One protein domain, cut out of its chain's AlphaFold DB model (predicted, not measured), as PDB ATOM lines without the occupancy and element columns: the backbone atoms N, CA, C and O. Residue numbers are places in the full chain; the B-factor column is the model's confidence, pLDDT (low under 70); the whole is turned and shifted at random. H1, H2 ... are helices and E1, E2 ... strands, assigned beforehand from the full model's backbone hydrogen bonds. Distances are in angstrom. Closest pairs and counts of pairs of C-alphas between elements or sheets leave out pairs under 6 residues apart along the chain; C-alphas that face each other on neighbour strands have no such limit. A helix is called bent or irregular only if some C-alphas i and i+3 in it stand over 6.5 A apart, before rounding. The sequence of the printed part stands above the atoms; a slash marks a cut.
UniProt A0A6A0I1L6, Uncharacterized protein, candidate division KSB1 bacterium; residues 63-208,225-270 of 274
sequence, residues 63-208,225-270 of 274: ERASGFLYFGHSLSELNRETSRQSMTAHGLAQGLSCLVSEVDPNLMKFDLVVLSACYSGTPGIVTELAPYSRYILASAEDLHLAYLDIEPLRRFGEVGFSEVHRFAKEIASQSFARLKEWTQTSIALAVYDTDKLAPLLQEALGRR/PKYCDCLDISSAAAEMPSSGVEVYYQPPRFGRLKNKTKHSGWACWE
ATOM      1  N   GLU A  63     125.856 -60.194  17.013       65.19
ATOM      2  CA  GLU A  63     125.983 -61.214  18.061       65.19
ATOM      3  C   GLU A  63     125.306 -60.761  19.362       65.19
ATOM      4  O   GLU A  63     125.781 -59.881  20.080       65.19
ATOM      5  N   ARG A  64     124.150 -61.351  19.655       79.75
ATOM      6  CA  ARG A  64     123.418 -61.192  20.914       79.75
ATOM      7  C   ARG A  64     123.025 -62.568  21.409       79.75
ATOM      8  O   ARG A  64     122.906 -63.489  20.600       79.75
ATOM      9  N   ALA A  65     122.766 -62.678  22.711       89.38
ATOM     10  CA  ALA A  65     122.207 -63.895  23.270       89.38
ATOM     11  C   ALA A  65     120.940 -64.310  22.501       89.38
ATOM     12  O   ALA A  65     120.056 -63.505  22.185       89.38
ATOM     13  N   SER A  66     120.878 -65.593  22.186       91.25
ATOM     14  CA  SER A  66     119.807 -66.246  21.459       91.25
ATOM     15  C   SER A  66     118.951 -67.044  22.437       91.25
ATOM     16  O   SER A  66     119.446 -67.767  23.302       91.25
ATOM     17  N   GLY A  67     117.637 -66.881  22.330       93.56
ATOM     18  CA  GLY A  67     116.687 -67.465  23.265       93.56
ATOM     19  C   GLY A  67     115.506 -68.077  22.538       93.56
ATOM     20  O   GLY A  67     115.004 -67.495  21.573       93.56
ATOM     21  N   PHE A  68     115.041 -69.221  23.024       94.94
ATOM     22  CA  PHE A  68     113.823 -69.872  22.561       94.94
ATOM     23  C   PHE A  68     112.910 -70.161  23.751       94.94
ATOM     24  O   PHE A  68     113.350 -70.659  24.784       94.94
ATOM     25  N   LEU A  69     111.625 -69.845  23.616       95.12
ATOM     26  CA  LEU A  69     110.646 -70.040  24.675       95.12
ATOM     27  C   LEU A  69     109.471 -70.851  24.151       95.12
ATOM     28  O   LEU A  69     108.835 -70.471  23.169       95.12
ATOM     29  N   TYR A  70     109.174 -71.950  24.836       94.12
ATOM     30  CA  TYR A  70     108.022 -72.796  24.571       94.12
ATOM     31  C   TYR A  70     106.976 -72.618  25.670       94.12
ATOM     32  O   TYR A  70     107.282 -72.753  26.854       94.12
ATOM     33  N   PHE A  71     105.734 -72.362  25.259       92.12
ATOM     34  CA  PHE A  71     104.569 -72.296  26.136       92.12
ATOM     35  C   PHE A  71     103.544 -73.327  25.657       92.12
ATOM     36  O   PHE A  71     102.857 -73.110  24.658       92.12
ATOM     37  N   GLY A  72     103.440 -74.455  26.357       89.00
ATOM     38  CA  GLY A  72     102.447 -75.489  26.065       89.00
ATOM     39  C   GLY A  72     102.101 -76.363  27.271       89.00
ATOM     40  O   GLY A  72     102.761 -76.325  28.298       89.00
ATOM     41  N   HIS A  73     101.037 -77.159  27.170       84.62
ATOM     42  CA  HIS A  73     100.552 -77.948  28.312       84.62
ATOM     43  C   HIS A  73     101.558 -78.998  28.798       84.62
ATOM     44  O   HIS A  73     101.798 -79.129  29.995       84.62
ATOM     45  N   SER A  74     102.154 -79.732  27.865       84.81
ATOM     46  CA  SER A  74     103.191 -80.720  28.132       84.81
ATOM     47  C   SER A  74     104.104 -80.843  26.915       84.81
ATOM     48  O   SER A  74     103.763 -80.395  25.812       84.81
ATOM     49  N   LEU A  75     105.273 -81.435  27.137       87.25
ATOM     50  CA  LEU A  75     106.181 -81.871  26.087       87.25
ATOM     51  C   LEU A  75     106.303 -83.392  26.209       87.25
ATOM     52  O   LEU A  75     106.724 -83.894  27.248       87.25
ATOM     53  N   SER A  76     105.878 -84.139  25.192       86.12
ATOM     54  CA  SER A  76     105.908 -85.605  25.280       86.12
ATOM     55  C   SER A  76     107.311 -86.138  24.985       86.12
ATOM     56  O   SER A  76     107.858 -85.857  23.921       86.12
ATOM     57  N   GLU A  77     107.864 -86.962  25.881       82.88
ATOM     58  CA  GLU A  77     109.060 -87.779  25.591       82.88
ATOM     59  C   GLU A  77     108.764 -88.910  24.602       82.88
ATOM     60  O   GLU A  77     109.639 -89.341  23.858       82.88
ATOM     61  N   LEU A  78     107.535 -89.434  24.614       75.81
ATOM     62  CA  LEU A  78     107.165 -90.561  23.770       75.81
ATOM     63  C   LEU A  78     106.590 -90.061  22.446       75.81
ATOM     64  O   LEU A  78     105.635 -89.278  22.442       75.81
ATOM     65  N   ASN A  79     107.083 -90.618  21.338       64.75
ATOM     66  CA  ASN A  79     106.437 -90.559  20.023       64.75
ATOM     67  C   ASN A  79     105.174 -91.434  20.014       64.75
ATOM     68  O   ASN A  79     105.088 -92.458  19.337       64.75
ATOM     69  N   ARG A  80     104.191 -91.076  20.837       60.16
ATOM     70  CA  ARG A  80     102.877 -91.710  20.821       60.16
ATOM     71  C   ARG A  80     101.966 -90.935  19.891       60.16
ATOM     72  O   ARG A  80     101.594 -89.805  20.180       60.16
ATOM     73  N   GLU A  81     101.521 -91.594  18.827       50.78
ATOM     74  CA  GLU A  81     100.541 -91.078  17.859       50.78
ATOM     75  C   GLU A  81      99.139 -90.811  18.450       50.78
ATOM     76  O   GLU A  81      98.192 -90.499  17.726       50.78
ATOM     77  N   THR A  82      98.949 -90.935  19.766       48.84
ATOM     78  CA  THR A  82      97.616 -91.094  20.357       48.84
ATOM     79  C   THR A  82      96.842 -89.790  20.547       48.84
ATOM     80  O   THR A  82      95.660 -89.840  20.879       48.84
ATOM     81  N   SER A  83      97.422 -88.615  20.276       48.53
ATOM     82  CA  SER A  83      96.623 -87.397  20.095       48.53
ATOM     83  C   SER A  83      97.301 -86.414  19.138       48.53
ATOM     84  O   SER A  83      98.463 -86.060  19.291       48.53
ATOM     85  N   ARG A  84      96.567 -85.973  18.115       53.66
ATOM     86  CA  ARG A  84      97.068 -85.235  16.938       53.66
ATOM     87  C   ARG A  84      97.644 -83.821  17.199       53.66
ATOM     88  O   ARG A  84      97.701 -83.050  16.241       53.66
ATOM     89  N   GLN A  85      97.955 -83.403  18.433       58.91
ATOM     90  CA  GLN A  85      98.182 -81.971  18.725       58.91
ATOM     91  C   GLN A  85      99.200 -81.596  19.821       58.91
ATOM     92  O   GLN A  85      99.340 -80.399  20.065       58.91
ATOM     93  N   SER A  86      99.911 -82.523  20.468       72.50
ATOM     94  CA  SER A  86     100.932 -82.157  21.471       72.50
ATOM     95  C   SER A  86     102.332 -82.108  20.866       72.50
ATOM     96  O   SER A  86     102.709 -83.059  20.186       72.50
ATOM     97  N   MET A  87     103.096 -81.051  21.172       87.62
ATOM     98  CA  MET A  87     104.506 -80.955  20.793       87.62
ATOM     99  C   MET A  87     105.304 -82.106  21.417       87.62
ATOM    100  O   MET A  87     105.192 -82.356  22.625       87.62
ATOM    101  N   THR A  88     106.105 -82.804  20.618       90.31
ATOM    102  CA  THR A  88     107.031 -83.828  21.129       90.31
ATOM    103  C   THR A  88     108.402 -83.223  21.428       90.31
ATOM    104  O   THR A  88     108.804 -82.231  20.824       90.31
ATOM    105  N   ALA A  89     109.148 -83.821  22.360       91.44
ATOM    106  CA  ALA A  89     110.522 -83.404  22.645       91.44
ATOM    107  C   ALA A  89     111.408 -83.514  21.398       91.44
ATOM    108  O   ALA A  89     112.146 -82.587  21.076       91.44
ATOM    109  N   HIS A  90     111.250 -84.614  20.660       91.19
ATOM    110  CA  HIS A  90     111.948 -84.860  19.405       91.19
ATOM    111  C   HIS A  90     111.563 -83.853  18.314       91.19
ATOM    112  O   HIS A  90     112.435 -83.258  17.689       91.19
ATOM    113  N   GLY A  91     110.264 -83.608  18.107       90.50
ATOM    114  CA  GLY A  91     109.781 -82.633  17.125       90.50
ATOM    115  C   GLY A  91     110.252 -81.210  17.430       90.50
ATOM    116  O   GLY A  91     110.665 -80.488  16.517       90.50
ATOM    117  N   LEU A  92     110.276 -80.832  18.716       93.88
ATOM    118  CA  LEU A  92     110.859 -79.569  19.160       93.88
ATOM    119  C   LEU A  92     112.362 -79.522  18.872       93.88
ATOM    120  O   LEU A  92     112.828 -78.547  18.292       93.88
ATOM    121  N   ALA A  93     113.113 -80.565  19.228       94.06
ATOM    122  CA  ALA A  93     114.554 -80.634  19.002       94.06
ATOM    123  C   ALA A  93     114.921 -80.550  17.515       94.06
ATOM    124  O   ALA A  93     115.802 -79.777  17.146       94.06
ATOM    125  N   GLN A  94     114.191 -81.251  16.643       92.50
ATOM    126  CA  GLN A  94     114.327 -81.114  15.191       92.50
ATOM    127  C   GLN A  94     114.074 -79.675  14.734       92.50
ATOM    128  O   GLN A  94     114.847 -79.122  13.956       92.50
ATOM    129  N   GLY A  95     113.014 -79.046  15.247       92.75
ATOM    130  CA  GLY A  95     112.705 -77.656  14.928       92.75
ATOM    131  C   GLY A  95     113.788 -76.680  15.397       92.75
ATOM    132  O   GLY A  95     114.157 -75.776  14.650       92.75
ATOM    133  N   LEU A  96     114.351 -76.888  16.593       93.88
ATOM    134  CA  LEU A  96     115.487 -76.111  17.096       93.88
ATOM    135  C   LEU A  96     116.737 -76.329  16.245       93.88
ATOM    136  O   LEU A  96     117.386 -75.349  15.905       93.88
ATOM    137  N   SER A  97     117.041 -77.569  15.859       93.00
ATOM    138  CA  SER A  97     118.154 -77.898  14.961       93.00
ATOM    139  C   SER A  97     118.073 -77.096  13.662       93.00
ATOM    140  O   SER A  97     119.019 -76.404  13.282       93.00
ATOM    141  N   CYS A  98     116.897 -77.106  13.027       91.19
ATOM    142  CA  CYS A  98     116.653 -76.316  11.830       91.19
ATOM    143  C   CYS A  98     116.790 -74.818  12.117       91.19
ATOM    144  O   CYS A  98     117.516 -74.136  11.404       91.19
ATOM    145  N   LEU A  99     116.164 -74.288  13.173       90.25
ATOM    146  CA  LEU A  99     116.280 -72.865  13.505       90.25
ATOM    147  C   LEU A  99     117.727 -72.438  13.759       90.25
ATOM    148  O   LEU A  99     118.126 -71.408  13.238       90.25
ATOM    149  N   VAL A 100     118.513 -73.210  14.507       88.06
ATOM    150  CA  VAL A 100     119.926 -72.919  14.787       88.06
ATOM    151  C   VAL A 100     120.717 -72.812  13.483       88.06
ATOM    152  O   VAL A 100     121.353 -71.785  13.253       88.06
ATOM    153  N   SER A 101     120.568 -73.796  12.587       83.81
ATOM    154  CA  SER A 101     121.245 -73.798  11.280       83.81
ATOM    155  C   SER A 101     120.868 -72.609  10.382       83.81
ATOM    156  O   SER A 101     121.656 -72.184   9.542       83.81
ATOM    157  N   GLU A 102     119.678 -72.041  10.584       79.81
ATOM    158  CA  GLU A 102     119.152 -70.902   9.823       79.81
ATOM    159  C   GLU A 102     119.419 -69.552  10.503       79.81
ATOM    160  O   GLU A 102     119.431 -68.505   9.850       79.81
ATOM    161  N   VAL A 103     119.599 -69.544  11.827       72.00
ATOM    162  CA  VAL A 103     119.966 -68.356  12.595       72.00
ATOM    163  C   VAL A 103     121.405 -67.992  12.249       72.00
ATOM    164  O   VAL A 103     121.692 -66.888  11.803       72.00
ATOM    165  N   ASP A 104     122.349 -68.888  12.394       71.88
ATOM    166  CA  ASP A 104     123.724 -68.558  12.051       71.88
ATOM    167  C   ASP A 104     124.435 -69.872  11.780       71.88
ATOM    168  O   ASP A 104     124.419 -70.737  12.651       71.88
ATOM    169  N   PRO A 105     125.051 -70.045  10.599       72.38
ATOM    170  CA  PRO A 105     125.836 -71.238  10.304       72.38
ATOM    171  C   PRO A 105     126.906 -71.540  11.367       72.38
ATOM    172  O   PRO A 105     127.347 -72.682  11.478       72.38
ATOM    173  N   ASN A 106     127.326 -70.529  12.135       72.44
ATOM    174  CA  ASN A 106     128.285 -70.648  13.229       72.44
ATOM    175  C   ASN A 106     127.626 -70.808  14.608       72.44
ATOM    176  O   ASN A 106     128.300 -71.207  15.563       72.44
ATOM    177  N   LEU A 107     126.330 -70.513  14.743       77.88
ATOM    178  CA  LEU A 107     125.601 -70.774  15.975       77.88
ATOM    179  C   LEU A 107     125.343 -72.273  16.054       77.88
ATOM    180  O   LEU A 107     124.675 -72.855  15.213       77.88
ATOM    181  N   MET A 108     125.878 -72.896  17.098       83.56
ATOM    182  CA  MET A 108     125.706 -74.331  17.334       83.56
ATOM    183  C   MET A 108     124.538 -74.622  18.284       83.56
ATOM    184  O   MET A 108     124.008 -75.728  18.290       83.56
ATOM    185  N   LYS A 109     124.147 -73.643  19.112       93.31
ATOM    186  CA  LYS A 109     123.146 -73.777  20.180       93.31
ATOM    187  C   LYS A 109     122.445 -72.449  20.431       93.31
ATOM    188  O   LYS A 109     123.092 -71.410  20.372       93.31
ATOM    189  N   PHE A 110     121.177 -72.493  20.825       94.06
ATOM    190  CA  PHE A 110     120.573 -71.389  21.561       94.06
ATOM    191  C   PHE A 110     121.293 -71.197  22.898       94.06
ATOM    192  O   PHE A 110     121.729 -72.161  23.530       94.06
ATOM    193  N   ASP A 111     121.399 -69.961  23.367       94.62
ATOM    194  CA  ASP A 111     122.008 -69.709  24.670       94.62
ATOM    195  C   ASP A 111     121.046 -70.068  25.805       94.62
ATOM    196  O   ASP A 111     121.468 -70.589  26.836       94.62
ATOM    197  N   LEU A 112     119.744 -69.852  25.600       96.19
ATOM    198  CA  LEU A 112     118.705 -70.177  26.572       96.19
ATOM    199  C   LEU A 112     117.464 -70.782  25.905       96.19
ATOM    200  O   LEU A 112     116.837 -70.159  25.051       96.19
ATOM    201  N   VAL A 113     117.045 -71.955  26.371       96.94
ATOM    202  CA  VAL A 113     115.727 -72.535  26.086       96.94
ATOM    203  C   VAL A 113     114.895 -72.519  27.363       96.94
ATOM    204  O   VAL A 113     115.315 -73.045  28.389       96.94
ATOM    205  N   VAL A 114     113.699 -71.939  27.311       95.75
ATOM    206  CA  VAL A 114     112.747 -71.943  28.429       95.75
ATOM    207  C   VAL A 114     111.534 -72.786  28.066       95.75
ATOM    208  O   VAL A 114     110.856 -72.517  27.075       95.75
ATOM    209  N   LEU A 115     111.243 -73.791  28.885       94.81
ATOM    210  CA  LEU A 115     110.097 -74.678  28.749       94.81
ATOM    211  C   LEU A 115     109.075 -74.346  29.835       94.81
ATOM    212  O   LEU A 115     109.154 -74.814  30.970       94.81
ATOM    213  N   SER A 116     108.079 -73.541  29.476       93.19
ATOM    214  CA  SER A 116     106.872 -73.390  30.277       93.19
ATOM    215  C   SER A 116     105.919 -74.519  29.883       93.19
ATOM    216  O   SER A 116     105.146 -74.382  28.939       93.19
ATOM    217  N   ALA A 117     106.073 -75.677  30.530       91.06
ATOM    218  CA  ALA A 117     105.228 -76.860  30.356       91.06
ATOM    219  C   ALA A 117     105.377 -77.815  31.550       91.06
ATOM    220  O   ALA A 117     106.466 -77.905  32.130       91.06
ATOM    221  N   CYS A 118     104.315 -78.555  31.892       91.44
ATOM    222  CA  CYS A 118     104.369 -79.574  32.942       91.44
ATOM    223  C   CYS A 118     105.372 -80.676  32.583       91.44
ATOM    224  O   CYS A 118     105.429 -81.101  31.425       91.44
ATOM    225  N   TYR A 119     106.123 -81.150  33.585       91.88
ATOM    226  CA  TYR A 119     107.069 -82.270  33.462       91.88
ATOM    227  C   TYR A 119     108.036 -82.138  32.272       91.88
ATOM    228  O   TYR A 119     108.372 -83.112  31.607       91.88
ATOM    229  N   SER A 120     108.478 -80.914  31.987       93.56
ATOM    230  CA  SER A 120     109.432 -80.611  30.916       93.56
ATOM    231  C   SER A 120     110.895 -80.829  31.330       93.56
ATOM    232  O   SER A 120     111.775 -80.902  30.479       93.56
ATOM    233  N   GLY A 121     111.155 -80.960  32.632       94.31
ATOM    234  CA  GLY A 121     112.457 -81.228  33.241       94.31
ATOM    235  C   GLY A 121     112.757 -82.715  33.421       94.31
ATOM    236  O   GLY A 121     113.179 -83.138  34.498       94.31
ATOM    237  N   THR A 122     112.482 -83.544  32.415       92.81
ATOM    238  CA  THR A 122     112.836 -84.969  32.463       92.81
ATOM    239  C   THR A 122     114.214 -85.189  31.836       92.81
ATOM    240  O   THR A 122     114.625 -84.424  30.957       92.81
ATOM    241  N   PRO A 123     114.944 -86.256  32.206       92.00
ATOM    242  CA  PRO A 123     116.255 -86.507  31.611       92.00
ATOM    243  C   PRO A 123     116.180 -86.766  30.100       92.00
ATOM    244  O   PRO A 123     117.111 -86.420  29.380       92.00
ATOM    245  N   GLY A 124     115.070 -87.332  29.607       89.75
ATOM    246  CA  GLY A 124     114.871 -87.553  28.174       89.75
ATOM    247  C   GLY A 124     114.716 -86.241  27.408       89.75
ATOM    248  O   GLY A 124     115.432 -86.026  26.437       89.75
ATOM    249  N   ILE A 125     113.859 -85.330  27.886       93.25
ATOM    250  CA  ILE A 125     113.646 -84.023  27.242       93.25
ATOM    251  C   ILE A 125     114.929 -83.193  27.256       93.25
ATOM    252  O   ILE A 125     115.335 -82.665  26.223       93.25
ATOM    253  N   VAL A 126     115.580 -83.081  28.417       95.12
ATOM    254  CA  VAL A 126     116.800 -82.273  28.546       95.12
ATOM    255  C   VAL A 126     117.915 -82.826  27.665       95.12
ATOM    256  O   VAL A 126     118.613 -82.039  27.037       95.12
ATOM    257  N   THR A 127     118.055 -84.150  27.552       92.94
ATOM    258  CA  THR A 127     119.045 -84.741  26.639       92.94
ATOM    259  C   THR A 127     118.715 -84.442  25.186       92.94
ATOM    260  O   THR A 127     119.605 -84.038  24.447       92.94
ATOM    261  N   GLU A 128     117.460 -84.605  24.772       92.94
ATOM    262  CA  GLU A 128     117.048 -84.365  23.385       92.94
ATOM    263  C   GLU A 128     117.328 -82.910  22.954       92.94
ATOM    264  O   GLU A 128     117.720 -82.649  21.820       92.94
ATOM    265  N   LEU A 129     117.180 -81.953  23.877       95.56
ATOM    266  CA  LEU A 129     117.383 -80.525  23.616       95.56
ATOM    267  C   LEU A 129     118.817 -80.035  23.886       95.56
ATOM    268  O   LEU A 129     119.203 -78.982  23.375       95.56
ATOM    269  N   ALA A 130     119.621 -80.767  24.665       95.44
ATOM    270  CA  ALA A 130     120.985 -80.386  25.045       95.44
ATOM    271  C   ALA A 130     121.931 -80.078  23.864       95.44
ATOM    272  O   ALA A 130     122.745 -79.154  23.987       95.44
ATOM    273  N   PRO A 131     121.845 -80.769  22.707       94.12
ATOM    274  CA  PRO A 131     122.635 -80.418  21.530       94.12
ATOM    275  C   PRO A 131     122.331 -79.030  20.968       94.12
ATOM    276  O   PRO A 131     123.184 -78.484  20.280       94.12
ATOM    277  N   TYR A 132     121.162 -78.457  21.272       95.19
ATOM    278  CA  TYR A 132     120.653 -77.222  20.668       95.19
ATOM    279  C   TYR A 132     120.478 -76.078  21.666       95.19
ATOM    280  O   TYR A 132     120.012 -75.009  21.280       95.19
ATOM    281  N   SER A 133     120.836 -76.274  22.936       96.00
ATOM    282  CA  SER A 133     120.749 -75.241  23.968       96.00
ATOM    283  C   SER A 133     121.914 -75.318  24.937       96.00
ATOM    284  O   SER A 133     122.303 -76.421  25.307       96.00
ATOM    285  N   ARG A 134     122.446 -74.181  25.394       96.31
ATOM    286  CA  ARG A 134     123.454 -74.114  26.472       96.31
ATOM    287  C   ARG A 134     122.824 -74.198  27.853       96.31
ATOM    288  O   ARG A 134     123.288 -74.955  28.701       96.31
ATOM    289  N   TYR A 135     121.741 -73.452  28.054       97.75
ATOM    290  CA  TYR A 135     120.961 -73.485  29.283       97.75
ATOM    291  C   TYR A 135     119.518 -73.869  28.991       97.75
ATOM    292  O   TYR A 135     118.910 -73.372  28.043       97.75
ATOM    293  N   ILE A 136     118.950 -74.748  29.808       97.69
ATOM    294  CA  ILE A 136     117.522 -75.073  29.756       97.69
ATOM    295  C   ILE A 136     116.901 -74.665  31.088       97.69
ATOM    296  O   ILE A 136     117.438 -74.990  32.139       97.69
ATOM    297  N   LEU A 137     115.775 -73.960  31.054       96.75
ATOM    298  CA  LEU A 137     114.925 -73.722  32.219       96.75
ATOM    299  C   LEU A 137     113.635 -74.517  32.037       96.75
ATOM    300  O   LEU A 137     112.899 -74.264  31.085       96.75
ATOM    301  N   ALA A 138     113.359 -75.465  32.930       95.88
ATOM    302  CA  ALA A 138     112.172 -76.314  32.838       95.88
ATOM    303  C   ALA A 138     111.600 -76.661  34.221       95.88
ATOM    304  O   ALA A 138     112.212 -76.379  35.255       95.88
ATOM    305  N   SER A 139     110.415 -77.278  34.228       94.62
ATOM    306  CA  SER A 139     109.755 -77.764  35.443       94.62
ATOM    307  C   SER A 139     109.783 -79.281  35.525       94.62
ATOM    308  O   SER A 139     109.364 -79.962  34.588       94.62
ATOM    309  N   ALA A 140     110.196 -79.813  36.673       93.62
ATOM    310  CA  ALA A 140     110.090 -81.241  36.976       93.62
ATOM    311  C   ALA A 140     108.739 -81.625  37.614       93.62
ATOM    312  O   ALA A 140     108.497 -82.792  37.892       93.62
ATOM    313  N   GLU A 141     107.859 -80.652  37.836       92.50
ATOM    314  CA  GLU A 141     106.538 -80.836  38.444       92.50
ATOM    315  C   GLU A 141     105.431 -80.287  37.531       92.50
ATOM    316  O   GLU A 141     105.700 -79.660  36.492       92.50
ATOM    317  N   ASP A 142     104.178 -80.495  37.942       87.62
ATOM    318  CA  ASP A 142     103.015 -79.837  37.349       87.62
ATOM    319  C   ASP A 142     103.110 -78.318  37.526       87.62
ATOM    320  O   ASP A 142     102.785 -77.756  38.574       87.62
ATOM    321  N   LEU A 143     103.556 -77.640  36.471       79.81
ATOM    322  CA  LEU A 143     103.644 -76.192  36.417       79.81
ATOM    323  C   LEU A 143     102.662 -75.661  35.384       79.81
ATOM    324  O   LEU A 143     102.866 -75.788  34.176       79.81
ATOM    325  N   HIS A 144     101.604 -75.012  35.862       66.94
ATOM    326  CA  HIS A 144     100.664 -74.360  34.965       66.94
ATOM    327  C   HIS A 144     101.314 -73.125  34.313       66.94
ATOM    328  O   HIS A 144     101.916 -72.288  34.979       66.94
ATOM    329  N   LEU A 145     101.132 -72.997  33.000       54.59
ATOM    330  CA  LEU A 145     101.742 -72.036  32.064       54.59
ATOM    331  C   LEU A 145     101.779 -70.552  32.466       54.59
ATOM    332  O   LEU A 145     102.513 -69.768  31.874       54.59
ATOM    333  N   ALA A 146     100.958 -70.138  33.429       59.09
ATOM    334  CA  ALA A 146     100.712 -68.735  33.747       59.09
ATOM    335  C   ALA A 146     101.762 -68.100  34.676       59.09
ATOM    336  O   ALA A 146     101.606 -66.942  35.057       59.09
ATOM    337  N   TYR A 147     102.798 -68.843  35.074       68.94
ATOM    338  CA  TYR A 147     103.606 -68.461  36.233       68.94
ATOM    339  C   TYR A 147     105.117 -68.371  35.998       68.94
ATOM    340  O   TYR A 147     105.845 -68.060  36.940       68.94
ATOM    341  N   LEU A 148     105.602 -68.607  34.773       82.00
ATOM    342  CA  LEU A 148     106.972 -68.218  34.450       82.00
ATOM    343  C   LEU A 148     107.013 -66.695  34.326       82.00
ATOM    344  O   LEU A 148     106.275 -66.122  33.521       82.00
ATOM    345  N   ASP A 149     107.840 -66.041  35.137       87.88
ATOM    346  CA  ASP A 149     107.974 -64.596  35.071       87.88
ATOM    347  C   ASP A 149     108.789 -64.213  33.836       87.88
ATOM    348  O   ASP A 149     109.976 -64.520  33.720       87.88
ATOM    349  N   ILE A 150     108.114 -63.571  32.887       84.75
ATOM    350  CA  ILE A 150     108.704 -63.118  31.630       84.75
ATOM    351  C   ILE A 150     109.237 -61.689  31.714       84.75
ATOM    352  O   ILE A 150     109.797 -61.218  30.727       84.75
ATOM    353  N   GLU A 151     109.077 -60.985  32.842       90.12
ATOM    354  CA  GLU A 151     109.605 -59.625  32.997       90.12
ATOM    355  C   GLU A 151     111.098 -59.557  32.643       90.12
ATOM    356  O   GLU A 151     111.432 -58.754  31.761       90.12
ATOM    357  N   PRO A 152     111.978 -60.444  33.169       91.00
ATOM    358  CA  PRO A 152     113.412 -60.341  32.906       91.00
ATOM    359  C   PRO A 152     113.759 -60.361  31.416       91.00
ATOM    360  O   PRO A 152     114.737 -59.741  30.993       91.00
ATOM    361  N   LEU A 153     112.932 -61.013  30.587       88.06
ATOM    362  CA  LEU A 153     113.137 -61.114  29.139       88.06
ATOM    363  C   LEU A 153     113.117 -59.763  28.426       88.06
ATOM    364  O   LEU A 153     113.650 -59.659  27.320       88.06
ATOM    365  N   ARG A 154     112.574 -58.709  29.047       88.31
ATOM    366  CA  ARG A 154     112.634 -57.344  28.507       88.31
ATOM    367  C   ARG A 154     114.067 -56.863  28.297       88.31
ATOM    368  O   ARG A 154     114.306 -56.120  27.349       88.31
ATOM    369  N   ARG A 155     115.005 -57.327  29.128       88.81
ATOM    370  CA  ARG A 155     116.437 -57.007  29.039       88.81
ATOM    371  C   ARG A 155     117.249 -58.077  28.310       88.81
ATOM    372  O   ARG A 155     118.448 -57.910  28.145       88.81
ATOM    373  N   PHE A 156     116.632 -59.153  27.808       87.88
ATOM    374  CA  PHE A 156     117.376 -60.253  27.178       87.88
ATOM    375  C   PHE A 156     118.217 -59.801  25.975       87.88
ATOM    376  O   PHE A 156     119.301 -60.320  25.745       87.88
ATOM    377  N   GLY A 157     117.759 -58.784  25.240       82.94
ATOM    378  CA  GLY A 157     118.517 -58.209  24.125       82.94
ATOM    379  C   GLY A 157     119.794 -57.455  24.522       82.94
ATOM    380  O   GLY A 157     120.554 -57.092  23.626       82.94
ATOM    381  N   GLU A 158     120.000 -57.204  25.817       88.00
ATOM    382  CA  GLU A 158     121.176 -56.555  26.414       88.00
ATOM    383  C   GLU A 158     122.115 -57.577  27.071       88.00
ATOM    384  O   GLU A 158     123.250 -57.242  27.400       88.00
ATOM    385  N   VAL A 159     121.658 -58.821  27.250       88.31
ATOM    386  CA  VAL A 159     122.419 -59.885  27.909       88.31
ATOM    387  C   VAL A 159     123.538 -60.348  26.984       88.31
ATOM    388  O   VAL A 159     123.299 -60.848  25.879       88.31
ATOM    389  N   GLY A 160     124.776 -60.196  27.454       87.81
ATOM    390  CA  GLY A 160     125.938 -60.769  26.796       87.81
ATOM    391  C   GLY A 160     125.968 -62.290  26.936       87.81
ATOM    392  O   GLY A 160     125.454 -62.863  27.896       87.81
ATOM    393  N   PHE A 161     126.641 -62.955  26.001       85.56
ATOM    394  CA  PHE A 161     126.811 -64.409  25.995       85.56
ATOM    395  C   PHE A 161     127.300 -64.983  27.345       85.56
ATOM    396  O   PHE A 161     126.762 -65.968  27.848       85.56
ATOM    397  N   SER A 162     128.280 -64.331  27.981       87.44
ATOM    398  CA  SER A 162     128.857 -64.759  29.265       87.44
ATOM    399  C   SER A 162     127.910 -64.609  30.464       87.44
ATOM    400  O   SER A 162     128.193 -65.125  31.546       87.44
ATOM    401  N   GLU A 163     126.786 -63.915  30.297       93.25
ATOM    402  CA  GLU A 163     125.846 -63.591  31.370       93.25
ATOM    403  C   GLU A 163     124.588 -64.461  31.344       93.25
ATOM    404  O   GLU A 163     123.822 -64.451  32.309       93.25
ATOM    405  N   VAL A 164     124.395 -65.263  30.290       94.62
ATOM    406  CA  VAL A 164     123.166 -66.044  30.079       94.62
ATOM    407  C   VAL A 164     122.895 -67.015  31.228       94.62
ATOM    408  O   VAL A 164     121.749 -67.157  31.639       94.62
ATOM    409  N   HIS A 165     123.929 -67.610  31.831       95.56
ATOM    410  CA  HIS A 165     123.754 -68.456  33.016       95.56
ATOM    411  C   HIS A 165     123.140 -67.685  34.194       95.56
ATOM    412  O   HIS A 165     122.172 -68.130  34.811       95.56
ATOM    413  N   ARG A 166     123.694 -66.505  34.504       96.12
ATOM    414  CA  ARG A 166     123.201 -65.644  35.587       96.12
ATOM    415  C   ARG A 166     121.774 -65.192  35.294       96.12
ATOM    416  O   ARG A 166     120.940 -65.197  36.192       96.12
ATOM    417  N   PHE A 167     121.497 -64.870  34.036       95.69
ATOM    418  CA  PHE A 167     120.180 -64.467  33.572       95.69
ATOM    419  C   PHE A 167     119.143 -65.602  33.663       95.69
ATOM    420  O   PHE A 167     118.029 -65.386  34.132       95.69
ATOM    421  N   ALA A 168     119.511 -66.838  33.311       95.81
ATOM    422  CA  ALA A 168     118.646 -68.008  33.466       95.81
ATOM    423  C   ALA A 168     118.278 -68.249  34.940       95.81
ATOM    424  O   ALA A 168     117.114 -68.501  35.259       95.81
ATOM    425  N   LYS A 169     119.252 -68.100  35.848       96.12
ATOM    426  CA  LYS A 169     119.030 -68.156  37.300       96.12
ATOM    427  C   LYS A 169     118.122 -67.037  37.797       96.12
ATOM    428  O   LYS A 169     117.265 -67.281  38.639       96.12
ATOM    429  N   GLU A 170     118.278 -65.825  37.272       95.81
ATOM    430  CA  GLU A 170     117.404 -64.697  37.600       95.81
ATOM    431  C   GLU A 170     115.947 -64.999  37.218       95.81
ATOM    432  O   GLU A 170     115.067 -64.876  38.070       95.81
ATOM    433  N   ILE A 171     115.695 -65.489  35.995       94.75
ATOM    434  CA  ILE A 171     114.347 -65.905  35.565       94.75
ATOM    435  C   ILE A 171     113.802 -67.001  36.483       94.75
ATOM    436  O   ILE A 171     112.659 -66.909  36.937       94.75
ATOM    437  N   ALA A 172     114.601 -68.033  36.768       95.06
ATOM    438  CA  ALA A 172     114.183 -69.152  37.605       95.06
ATOM    439  C   ALA A 172     113.833 -68.698  39.030       95.06
ATOM    440  O   ALA A 172     112.763 -69.028  39.537       95.06
ATOM    441  N   SER A 173     114.692 -67.882  39.645       95.75
ATOM    442  CA  SER A 173     114.497 -67.349  40.993       95.75
ATOM    443  C   SER A 173     113.272 -66.440  41.083       95.75
ATOM    444  O   SER A 173     112.502 -66.558  42.037       95.75
ATOM    445  N   GLN A 174     113.067 -65.541  40.115       95.06
ATOM    446  CA  GLN A 174     111.903 -64.649  40.103       95.06
ATOM    447  C   GLN A 174     110.602 -65.424  39.869       95.06
ATOM    448  O   GLN A 174     109.640 -65.255  40.618       95.06
ATOM    449  N   SER A 175     110.601 -66.343  38.899       93.88
ATOM    450  CA  SER A 175     109.463 -67.231  38.638       93.88
ATOM    451  C   SER A 175     109.117 -68.058  39.874       93.88
ATOM    452  O   SER A 175     107.954 -68.143  40.260       93.88
ATOM    453  N   PHE A 176     110.127 -68.625  40.541       94.75
ATOM    454  CA  PHE A 176     109.948 -69.387  41.772       94.75
ATOM    455  C   PHE A 176     109.357 -68.535  42.897       94.75
ATOM    456  O   PHE A 176     108.393 -68.958  43.533       94.75
ATOM    457  N   ALA A 177     109.899 -67.336  43.133       94.38
ATOM    458  CA  ALA A 177     109.402 -66.428  44.163       94.38
ATOM    459  C   ALA A 177     107.921 -66.092  43.939       94.38
ATOM    460  O   ALA A 177     107.113 -66.248  44.854       94.38
ATOM    461  N   ARG A 178     107.550 -65.750  42.702       92.44
ATOM    462  CA  ARG A 178     106.165 -65.469  42.317       92.44
ATOM    463  C   ARG A 178     105.262 -66.691  42.477       92.44
ATOM    464  O   ARG A 178     104.184 -66.594  43.050       92.44
ATOM    465  N   LEU A 179     105.702 -67.865  42.028       91.81
ATOM    466  CA  LEU A 179     104.962 -69.122  42.194       91.81
ATOM    467  C   LEU A 179     104.673 -69.449  43.657       91.81
ATOM    468  O   LEU A 179     103.581 -69.923  43.977       91.81
ATOM    469  N   LYS A 180     105.643 -69.189  44.536       93.44
ATOM    470  CA  LYS A 180     105.581 -69.479  45.970       93.44
ATOM    471  C   LYS A 180     104.434 -68.756  46.682       93.44
ATOM    472  O   LYS A 180     103.884 -69.278  47.658       93.44
ATOM    473  N   GLU A 181     104.085 -67.564  46.204       92.50
ATOM    474  CA  GLU A 181     103.010 -66.737  46.758       92.50
ATOM    475  C   GLU A 181     101.631 -67.363  46.519       92.50
ATOM    476  O   GLU A 181     100.797 -67.387  47.425       92.50
ATOM    477  N   TRP A 182     101.416 -67.929  45.328       90.25
ATOM    478  CA  TRP A 182     100.088 -68.338  44.856       90.25
ATOM    479  C   TRP A 182      99.866 -69.854  44.865       90.25
ATOM    480  O   TRP A 182      98.724 -70.314  44.904       90.25
ATOM    481  N   THR A 183     100.936 -70.649  44.878       90.38
ATOM    482  CA  THR A 183     100.857 -72.109  44.754       90.38
ATOM    483  C   THR A 183     100.903 -72.800  46.118       90.38
ATOM    484  O   THR A 183     101.817 -72.598  46.919       90.38
ATOM    485  N   GLN A 184      99.904 -73.648  46.385       93.62
ATOM    486  CA  GLN A 184      99.850 -74.495  47.588       93.62
ATOM    487  C   GLN A 184     100.468 -75.888  47.368       93.62
ATOM    488  O   GLN A 184     100.788 -76.575  48.340       93.62
ATOM    489  N   THR A 185     100.598 -76.321  46.113       93.50
ATOM    490  CA  THR A 185     101.206 -77.595  45.700       93.50
ATOM    491  C   THR A 185     102.731 -77.481  45.596       93.50
ATOM    492  O   THR A 185     103.300 -76.436  45.924       93.50
ATOM    493  N   SER A 186     103.408 -78.565  45.200       94.69
ATOM    494  CA  SER A 186     104.848 -78.514  44.944       94.69
ATOM    495  C   SER A 186     105.175 -77.548  43.808       94.69
ATOM    496  O   SER A 186     104.389 -77.344  42.884       94.69
ATOM    497  N   ILE A 187     106.362 -76.956  43.899       94.88
ATOM    498  CA  ILE A 187     106.997 -76.190  42.828       94.88
ATOM    499  C   ILE A 187     108.401 -76.761  42.679       94.88
ATOM    500  O   ILE A 187     109.126 -76.785  43.672       94.88
ATOM    501  N   ALA A 188     108.800 -77.167  41.475       95.69
ATOM    502  CA  ALA A 188     110.178 -77.548  41.173       95.69
ATOM    503  C   ALA A 188     110.604 -76.965  39.821       95.69
ATOM    504  O   ALA A 188     110.230 -77.482  38.769       95.69
ATOM    505  N   LEU A 189     111.401 -75.898  39.861       95.56
ATOM    506  CA  LEU A 189     112.053 -75.323  38.685       95.56
ATOM    507  C   LEU A 189     113.530 -75.696  38.692       95.56
ATOM    508  O   LEU A 189     114.154 -75.710  39.753       95.56
ATOM    509  N   ALA A 190     114.093 -75.956  37.519       96.75
ATOM    510  CA  ALA A 190     115.510 -76.246  37.390       96.75
ATOM    511  C   ALA A 190     116.138 -75.513  36.204       96.75
ATOM    512  O   ALA A 190     115.537 -75.414  35.132       96.75
ATOM    513  N   VAL A 191     117.357 -75.016  36.418       97.81
ATOM    514  CA  VAL A 191     118.254 -74.538  35.364       97.81
ATOM    515  C   VAL A 191     119.290 -75.625  35.102       97.81
ATOM    516  O   VAL A 191     120.010 -76.026  36.015       97.81
ATOM    517  N   TYR A 192     119.366 -76.084  33.858       97.81
ATOM    518  CA  TYR A 192     120.287 -77.115  33.394       97.81
ATOM    519  C   TYR A 192     121.395 -76.479  32.554       97.81
ATOM    520  O   TYR A 192     121.107 -75.836  31.548       97.81
ATOM    521  N   ASP A 193     122.650 -76.673  32.950       97.56
ATOM    522  CA  ASP A 193     123.855 -76.375  32.169       97.56
ATOM    523  C   ASP A 193     124.187 -77.604  31.315       97.56
ATOM    524  O   ASP A 193     124.703 -78.611  31.808       97.56
ATOM    525  N   THR A 194     123.818 -77.557  30.036       96.12
ATOM    526  CA  THR A 194     123.836 -78.744  29.170       96.12
ATOM    527  C   THR A 194     125.250 -79.203  28.842       96.12
ATOM    528  O   THR A 194     125.464 -80.396  28.641       96.12
ATOM    529  N   ASP A 195     126.226 -78.293  28.851       94.38
ATOM    530  CA  ASP A 195     127.627 -78.616  28.592       94.38
ATOM    531  C   ASP A 195     128.227 -79.396  29.775       94.38
ATOM    532  O   ASP A 195     128.955 -80.369  29.572       94.38
ATOM    533  N   LYS A 196     127.857 -79.047  31.018       95.38
ATOM    534  CA  LYS A 196     128.232 -79.835  32.211       95.38
ATOM    535  C   LYS A 196     127.504 -81.172  32.296       95.38
ATOM    536  O   LYS A 196     128.057 -82.138  32.821       95.38
ATOM    537  N   LEU A 197     126.266 -81.221  31.810       93.06
ATOM    538  CA  LEU A 197     125.427 -82.414  31.870       93.06
ATOM    539  C   LEU A 197     125.728 -83.422  30.763       93.06
ATOM    540  O   LEU A 197     125.522 -84.610  30.984       93.06
ATOM    541  N   ALA A 198     126.225 -82.986  29.603       88.19
ATOM    542  CA  ALA A 198     126.477 -83.838  28.442       88.19
ATOM    543  C   ALA A 198     127.193 -85.171  28.761       88.19
ATOM    544  O   ALA A 198     126.645 -86.215  28.396       88.19
ATOM    545  N   PRO A 199     128.345 -85.201  29.467       85.06
ATOM    546  CA  PRO A 199     129.012 -86.467  29.782       85.06
ATOM    547  C   PRO A 199     128.172 -87.368  30.701       85.06
ATOM    548  O   PRO A 199     128.158 -88.585  30.535       85.06
ATOM    549  N   LEU A 200     127.427 -86.771  31.635       83.06
ATOM    550  CA  LEU A 200     126.637 -87.486  32.640       83.06
ATOM    551  C   LEU A 200     125.343 -88.056  32.042       83.06
ATOM    552  O   LEU A 200     124.943 -89.173  32.361       83.06
ATOM    553  N   LEU A 201     124.701 -87.313  31.136       79.75
ATOM    554  CA  LEU A 201     123.491 -87.752  30.442       79.75
ATOM    555  C   LEU A 201     123.779 -88.903  29.474       79.75
ATOM    556  O   LEU A 201     122.964 -89.819  29.380       79.75
ATOM    557  N   GLN A 202     124.937 -88.907  28.802       77.62
ATOM    558  CA  GLN A 202     125.333 -90.038  27.956       77.62
ATOM    559  C   GLN A 202     125.489 -91.333  28.764       77.62
ATOM    560  O   GLN A 202     125.006 -92.383  28.339       77.62
ATOM    561  N   GLU A 203     126.096 -91.258  29.951       76.12
ATOM    562  CA  GLU A 203     126.239 -92.411  30.844       76.12
ATOM    563  C   GLU A 203     124.883 -92.884  31.394       76.12
ATOM    564  O   GLU A 203     124.560 -94.073  31.313       76.12
ATOM    565  N   ALA A 204     124.060 -91.957  31.895       70.94
ATOM    566  CA  ALA A 204     122.762 -92.269  32.494       70.94
ATOM    567  C   ALA A 204     121.759 -92.840  31.474       70.94
ATOM    568  O   ALA A 204     121.002 -93.764  31.778       70.94
ATOM    569  N   LEU A 205     121.752 -92.330  30.239       68.56
ATOM    570  CA  LEU A 205     120.851 -92.819  29.195       68.56
ATOM    571  C   LEU A 205     121.331 -94.103  28.528       68.56
ATOM    572  O   LEU A 205     120.489 -94.925  28.171       68.56
ATOM    573  N   GLY A 206     122.644 -94.327  28.418       65.75
ATOM    574  CA  GLY A 206     123.186 -95.606  27.952       65.75
ATOM    575  C   GLY A 206     122.765 -96.791  28.832       65.75
ATOM    576  O   GLY A 206     122.721 -97.927  28.362       65.75
ATOM    577  N   ARG A 207     122.400 -96.524  30.093       62.00
ATOM    578  CA  ARG A 207     121.911 -97.515  31.063       62.00
ATOM    579  C   ARG A 207     120.390 -97.613  31.151       62.00
ATOM    580  O   ARG A 207     119.892 -98.529  31.807       62.00
ATOM    581  N   ARG A 208     119.625 -96.718  30.507       60.38
ATOM    582  CA  ARG A 208     118.160 -96.778  30.586       60.38
ATOM    583  C   ARG A 208     117.661 -98.078  29.952       60.38
ATOM    584  O   ARG A 208     117.925 -98.329  28.775       60.38
ATOM    585  N   PRO A 225     101.172 -92.003  32.264       73.06
ATOM    586  CA  PRO A 225     102.383 -92.184  33.036       73.06
ATOM    587  C   PRO A 225     102.372 -91.239  34.227       73.06
ATOM    588  O   PRO A 225     102.051 -90.058  34.098       73.06
ATOM    589  N   LYS A 226     102.693 -91.788  35.394       86.62
ATOM    590  CA  LYS A 226     102.824 -91.010  36.615       86.62
ATOM    591  C   LYS A 226     104.278 -90.591  36.757       86.62
ATOM    592  O   LYS A 226     105.174 -91.436  36.752       86.62
ATOM    593  N   TYR A 227     104.490 -89.286  36.844       89.50
ATOM    594  CA  TYR A 227     105.798 -88.721  37.128       89.50
ATOM    595  C   TYR A 227     106.039 -88.689  38.639       89.50
ATOM    596  O   TYR A 227     105.107 -88.540  39.435       89.50
ATOM    597  N   CYS A 228     107.297 -88.844  39.029       92.19
ATOM    598  CA  CYS A 228     107.785 -88.635  40.384       92.19
ATOM    599  C   CYS A 228     109.161 -87.963  40.351       92.19
ATOM    600  O   CYS A 228     109.817 -87.895  39.310       92.19
ATOM    601  N   ASP A 229     109.611 -87.472  41.502       94.06
ATOM    602  CA  ASP A 229     110.976 -86.982  41.657       94.06
ATOM    603  C   ASP A 229     111.959 -88.150  41.507       94.06
ATOM    604  O   ASP A 229     111.815 -89.178  42.170       94.06
ATOM    605  N   CYS A 230     112.998 -87.994  40.686       91.69
ATOM    606  CA  CYS A 230     114.022 -89.028  40.536       91.69
ATOM    607  C   CYS A 230     114.746 -89.383  41.854       91.69
ATOM    608  O   CYS A 230     115.275 -90.488  41.951       91.69
ATOM    609  N   LEU A 231     114.741 -88.511  42.881       91.56
ATOM    610  CA  LEU A 231     115.239 -88.869  44.223       91.56
ATOM    611  C   LEU A 231     114.400 -89.952  44.919       91.56
ATOM    612  O   LEU A 231     114.911 -90.630  45.808       91.56
ATOM    613  N   ASP A 232     113.132 -90.117  44.540       90.50
ATOM    614  CA  ASP A 232     112.228 -91.088  45.165       90.50
ATOM    615  C   ASP A 232     112.413 -92.506  44.590       90.50
ATOM    616  O   ASP A 232     111.890 -93.477  45.138       90.50
ATOM    617  N   ILE A 233     113.179 -92.650  43.502       85.19
ATOM    618  CA  ILE A 233     113.513 -93.937  42.891       85.19
ATOM    619  C   ILE A 233     114.924 -94.318  43.339       85.19
ATOM    620  O   ILE A 233     115.902 -93.715  42.904       85.19
ATOM    621  N   SER A 234     115.045 -95.338  44.192       68.19
ATOM    622  CA  SER A 234     116.310 -95.717  44.845       68.19
ATOM    623  C   SER A 234     117.477 -95.978  43.885       68.19
ATOM    624  O   SER A 234     118.616 -95.679  44.234       68.19
ATOM    625  N   SER A 235     117.216 -96.494  42.680       68.00
ATOM    626  CA  SER A 235     118.238 -96.693  41.644       68.00
ATOM    627  C   SER A 235     118.546 -95.430  40.836       68.00
ATOM    628  O   SER A 235     119.699 -95.209  40.490       68.00
ATOM    629  N   ALA A 236     117.555 -94.573  40.567       60.12
ATOM    630  CA  ALA A 236     117.766 -93.358  39.778       60.12
ATOM    631  C   ALA A 236     118.423 -92.239  40.602       60.12
ATOM    632  O   ALA A 236     119.233 -91.480  40.078       60.12
ATOM    633  N   ALA A 237     118.126 -92.150  41.901       60.47
ATOM    634  CA  ALA A 237     118.658 -91.120  42.792       60.47
ATOM    635  C   ALA A 237     120.195 -91.126  42.882       60.47
ATOM    636  O   ALA A 237     120.800 -90.072  43.068       60.47
ATOM    637  N   ALA A 238     120.819 -92.300  42.743       59.50
ATOM    638  CA  ALA A 238     122.275 -92.451  42.755       59.50
ATOM    639  C   ALA A 238     122.936 -92.056  41.422       59.50
ATOM    640  O   ALA A 238     124.126 -91.753  41.399       59.50
ATOM    641  N   GLU A 239     122.178 -92.062  40.326       67.69
ATOM    642  CA  GLU A 239     122.704 -91.906  38.966       67.69
ATOM    643  C   GLU A 239     122.400 -90.534  38.360       67.69
ATOM    644  O   GLU A 239     123.035 -90.131  37.386       67.69
ATOM    645  N   MET A 240     121.438 -89.796  38.921       78.75
ATOM    646  CA  MET A 240     121.051 -88.508  38.363       78.75
ATOM    647  C   MET A 240     122.065 -87.414  38.715       78.75
ATOM    648  O   MET A 240     122.304 -87.142  39.897       78.75
ATOM    649  N   PRO A 241     122.633 -86.726  37.711       79.31
ATOM    650  CA  PRO A 241     123.597 -85.673  37.960       79.31
ATOM    651  C   PRO A 241     122.935 -84.477  38.645       79.31
ATOM    652  O   PRO A 241     121.929 -83.939  38.180       79.31
ATOM    653  N   SER A 242     123.533 -84.045  39.753       87.19
ATOM    654  CA  SER A 242     123.261 -82.751  40.388       87.19
ATOM    655  C   SER A 242     124.221 -81.663  39.901       87.19
ATOM    656  O   SER A 242     123.902 -80.477  39.947       87.19
ATOM    657  N   SER A 243     125.397 -82.053  39.393       91.62
ATOM    658  CA  SER A 243     126.337 -81.128  38.763       91.62
ATOM    659  C   SER A 243     125.732 -80.562  37.482       91.62
ATOM    660  O   SER A 243     125.303 -81.315  36.613       91.62
ATOM    661  N   GLY A 244     125.693 -79.234  37.368       94.94
ATOM    662  CA  GLY A 244     125.045 -78.556  36.244       94.94
ATOM    663  C   GLY A 244     123.525 -78.438  36.370       94.94
ATOM    664  O   GLY A 244     122.898 -77.997  35.415       94.94
ATOM    665  N   VAL A 245     122.931 -78.783  37.519       96.69
ATOM    666  CA  VAL A 245     121.502 -78.575  37.793       96.69
ATOM    667  C   VAL A 245     121.338 -77.661  38.997       96.69
ATOM    668  O   VAL A 245     121.789 -77.972  40.099       96.69
ATOM    669  N   GLU A 246     120.656 -76.538  38.807       97.62
ATOM    670  CA  GLU A 246     120.283 -75.641  39.896       97.62
ATOM    671  C   GLU A 246     118.776 -75.691  40.120       97.62
ATOM    672  O   GLU A 246     118.008 -75.352  39.224       97.62
ATOM    673  N   VAL A 247     118.361 -76.119  41.314       96.94
ATOM    674  CA  VAL A 247     116.962 -76.437  41.626       96.94
ATOM    675  C   VAL A 247     116.365 -75.415  42.587       96.94
ATOM    676  O   VAL A 247     116.908 -75.153  43.659       96.94
ATOM    677  N   TYR A 248     115.188 -74.911  42.231       96.81
ATOM    678  CA  TYR A 248     114.340 -74.053  43.048       96.81
ATOM    679  C   TYR A 248     113.092 -74.848  43.434       96.81
ATOM    680  O   TYR A 248     112.258 -75.160  42.580       96.81
ATOM    681  N   TYR A 249     112.986 -75.215  44.713       97.00
ATOM    682  CA  TYR A 249     111.981 -76.165  45.184       97.00
ATOM    683  C   TYR A 249     111.195 -75.673  46.401       97.00
ATOM    684  O   TYR A 249     111.760 -75.141  47.358       97.00
ATOM    685  N   GLN A 250     109.884 -75.917  46.379       96.25
ATOM    686  CA  GLN A 250     109.009 -75.857  47.546       96.25
ATOM    687  C   GLN A 250     108.171 -77.145  47.598       96.25
ATOM    688  O   GLN A 250     107.530 -77.475  46.595       96.25
ATOM    689  N   PRO A 251     108.100 -77.849  48.743       96.81
ATOM    690  CA  PRO A 251     107.144 -78.938  48.908       96.81
ATOM    691  C   PRO A 251     105.694 -78.428  48.890       96.81
ATOM    692  O   PRO A 251     105.444 -77.239  49.114       96.81
ATOM    693  N   PRO A 252     104.704 -79.313  48.680       96.12
ATOM    694  CA  PRO A 252     103.314 -78.932  48.891       96.12
ATOM    695  C   PRO A 252     103.099 -78.509  50.349       96.12
ATOM    696  O   PRO A 252     103.703 -79.053  51.265       96.12
ATOM    697  N   ARG A 253     102.190 -77.574  50.613       96.31
ATOM    698  CA  ARG A 253     101.894 -77.131  51.991       96.31
ATOM    699  C   ARG A 253     101.099 -78.164  52.802       96.31
ATOM    700  O   ARG A 253     100.936 -78.023  54.012       96.31
ATOM    701  N   PHE A 254     100.608 -79.215  52.148       96.62
ATOM    702  CA  PHE A 254      99.780 -80.268  52.729       96.62
ATOM    703  C   PHE A 254     100.156 -81.655  52.185       96.62
ATOM    704  O   PHE A 254     100.927 -81.795  51.238       96.62
ATOM    705  N   GLY A 255      99.594 -82.702  52.790       96.56
ATOM    706  CA  GLY A 255      99.803 -84.088  52.364       96.56
ATOM    707  C   GLY A 255     101.122 -84.707  52.843       96.56
ATOM    708  O   GLY A 255     101.828 -84.156  53.688       96.56
ATOM    709  N   ARG A 256     101.433 -85.899  52.317       95.00
ATOM    710  CA  ARG A 256     102.574 -86.727  52.760       95.00
ATOM    711  C   ARG A 256     103.936 -86.097  52.457       95.00
ATOM    712  O   ARG A 256     104.879 -86.314  53.207       95.00
ATOM    713  N   LEU A 257     104.027 -85.300  51.391       95.25
ATOM    714  CA  LEU A 257     105.280 -84.704  50.919       95.25
ATOM    715  C   LEU A 257     105.558 -83.310  51.500       95.25
ATOM    716  O   LEU A 257     106.556 -82.699  51.137       95.25
ATOM    717  N   LYS A 258     104.731 -82.803  52.426       97.19
ATOM    718  CA  LYS A 258     104.857 -81.423  52.932       97.19
ATOM    719  C   LYS A 258     106.184 -81.089  53.618       97.19
ATOM    720  O   LYS A 258     106.572 -79.931  53.693       97.19
ATOM    721  N   ASN A 259     106.867 -82.117  54.118       97.38
ATOM    722  CA  ASN A 259     108.147 -81.996  54.809       97.38
ATOM    723  C   ASN A 259     109.337 -82.386  53.914       97.38
ATOM    724  O   ASN A 259     110.460 -82.478  54.406       97.38
ATOM    725  N   LYS A 260     109.115 -82.660  52.622       96.31
ATOM    726  CA  LYS A 260     110.194 -82.960  51.681       96.31
ATOM    727  C   LYS A 260     111.006 -81.680  51.467       96.31
ATOM    728  O   LYS A 260     110.469 -80.673  51.029       96.31
ATOM    729  N   THR A 261     112.287 -81.684  51.825       95.81
ATOM    730  CA  THR A 261     113.132 -80.473  51.763       95.81
ATOM    731  C   THR A 261     113.987 -80.395  50.503       95.81
ATOM    732  O   THR A 261     114.593 -79.361  50.237       95.81
ATOM    733  N   LYS A 262     114.051 -81.482  49.731       95.38
ATOM    734  CA  LYS A 262     114.899 -81.618  48.548       95.38
ATOM    735  C   LYS A 262     114.102 -82.167  47.377       95.38
ATOM    736  O   LYS A 262     113.175 -82.945  47.577       95.38
ATOM    737  N   HIS A 263     114.529 -81.792  46.180       95.12
ATOM    738  CA  HIS A 263     114.032 -82.312  44.917       95.12
ATOM    739  C   HIS A 263     115.223 -82.535  43.983       95.12
ATOM    740  O   HIS A 263     116.161 -81.736  44.025       95.12
ATOM    741  N   SER A 264     115.219 -83.582  43.151       95.06
ATOM    742  CA  SER A 264     116.331 -83.816  42.204       95.06
ATOM    743  C   SER A 264     116.455 -82.712  41.150       95.06
ATOM    744  O   SER A 264     117.513 -82.534  40.560       95.06
ATOM    745  N   GLY A 265     115.352 -82.011  40.885       94.88
ATOM    746  CA  GLY A 265     115.204 -81.171  39.696       94.88
ATOM    747  C   GLY A 265     114.866 -81.978  38.443       94.88
ATOM    748  O   GLY A 265     114.837 -81.410  37.361       94.88
ATOM    749  N   TRP A 266     114.593 -83.274  38.576       94.88
ATOM    750  CA  TRP A 266     114.317 -84.187  37.479       94.88
ATOM    751  C   TRP A 266     112.987 -84.913  37.688       94.88
ATOM    752  O   TRP A 266     112.713 -85.439  38.768       94.88
ATOM    753  N   ALA A 267     112.179 -84.975  36.632       92.56
ATOM    754  CA  ALA A 267     110.984 -85.811  36.591       92.56
ATOM    755  C   ALA A 267     111.328 -87.197  36.025       92.56
ATOM    756  O   ALA A 267     111.828 -87.319  34.902       92.56
ATOM    757  N   CYS A 268     111.046 -88.244  36.794       90.56
ATOM    758  CA  CYS A 268     111.199 -89.641  36.407       90.56
ATOM    759  C   CYS A 268     109.841 -90.341  36.317       90.56
ATOM    760  O   CYS A 268     108.838 -89.879  36.851       90.56
ATOM    761  N   TRP A 269     109.820 -91.478  35.630       85.50
ATOM    762  CA  TRP A 269     108.632 -92.307  35.477       85.50
ATOM    763  C   TRP A 269     108.519 -93.232  36.689       85.50
ATOM    764  O   TRP A 269     109.470 -93.945  37.011       85.50
ATOM    765  N   GLU A 270     107.362 -93.250  37.349       83.44
ATOM    766  CA  GLU A 270     107.106 -94.184  38.441       83.44
ATOM    767  C   GLU A 270     106.950 -95.602  37.871       83.44
ATOM    768  O   GLU A 270     105.994 -95.910  37.156       83.44
TER     769      GLU A 270
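This is residues 63 to 208 and 225 to 270 of the 274 residues of an uncharacterized protein of candidate division KSB1 bacterium (UniProt A0A6A0I1L6). A twisted five-stranded sheet forms the middle of this domain, with the long helix H4 over one face and H1 and H2, side by side, over the other, making three layers. The short H3 runs back beside H4, farther out from the sheet; H5 leaves the end of E4 past H2, and E5 and E7 pair as a small extra sheet near the first residue of H2. The printed part has 192 residues, with five named helices and seven named strands in the order E1 H1 E2 H2 E3 H3 H4 E4 H5 E5 E6 E7. The large sheet has the order E1 E2 E3 E4 E6 and is mixed; the class is mixed, helices and strands. The whole is compact, with a radius of gyration of the C-alphas of 16.1 A and spans of 50 by 37 by 35 A.

In the large sheet, E1 is residues 67 to 74, 19.5 A long, beginning at C-alpha 67 (116.687, -67.465, 23.265) and bending by 50 degrees at residue 71. E2 is residues 110 to 118, 21.4 A; E3 is residues 133 to 139, 16.1 A; E4 is residues 187 to 193, 19.9 A; E6 is residues 245 to 250, 16.1 A. H4, residues 161 to 182, is 32.9 A long, from C-alpha 161 (126.811, -64.409, 25.995) to C-alpha 182 (100.088, -68.338, 44.856). H1 is residues 89 to 103, 20.4 A; H2 is residues 123 to 132, 15.0 A; H3 is residues 151 to 158; H5 is residues 194 to 206, 16.9 A. E5 is residues 227 to 229, and E7 is residues 267 to 269, ending at C-alpha 269 (108.632, -92.307, 35.477). Four helices are irregular: C-alphas 128 and 131 in H2 are 7.1 A apart, 154 and 157 in H3 7.4 A, 162 and 165 in H4 7.3 A, and 196 and 199 in H5 7.1 A.

E1 and E2 are parallel, with N 70 and O 114 at 2.9 A; E2 and E3 are parallel, with N 115 and O 137 at 2.8 A. E3 and E4 are antiparallel, with N 192 and O 136 at 2.8 A, and so are E4 and E6, with N 248 and O 189 at 2.8 A. E1, H1, E2 and E2, H2, E3 are strand-helix-strand units, two parallel neighbour strands joined through a helix, each with a right-handed crossover. H4 is on the sheet at a height of 8.3 A, over E3 and E4, along the strands; its closest C-alphas to E4 are those of Ala 172 and Leu 189, 6.6 A apart. H1 and H2 are on the opposite face, each at a height of 9.3 A. They touch, closest at the C-alphas of Ala 93 and Leu 129, 5.4 A, at a shallow tilt of 11 degrees, the same way. H2 touches H5, closest at the C-alphas of Ala 130 and Thr 194, 5.3 A, at a steep tilt of 47 degrees, opposite ways. H5 only grazes the sheet, with residues 194 to 197. H3, not on the sheet, forms a helical hairpin with H4: they only just touch, with 3 pairs of C-alphas within 8 A, the closest those of Pro 152 and Ile 171, 6.2 A; H4 does so with residues 167 to 171 alone. E5 and E7 are antiparallel, with N 268 and O 228 at 2.8 A. In H1 every O i to N i+4 pair is within hydrogen-bond range; in H2 4 of 6 are, in H4 14 of 18, in H5 7 of 9, and in H3 0 of 4, beside 4 of 5 O i to N i+3 pairs.

The two C-alphas farthest apart are those of Pro 105 and Gly 255, 51.1 A. Residues 209 to 224 are not printed, and C-alphas 208 and 225 are 16.6 A apart across this cut. The links E1 to H1, E3 to H3, E5 to E6 and E6 to E7 are long. Mean pLDDT of the printed part is 87.4; it is under 70 at residue 63 and residues 79 to 85, 144 to 147, 205 to 208 and 234 to 239.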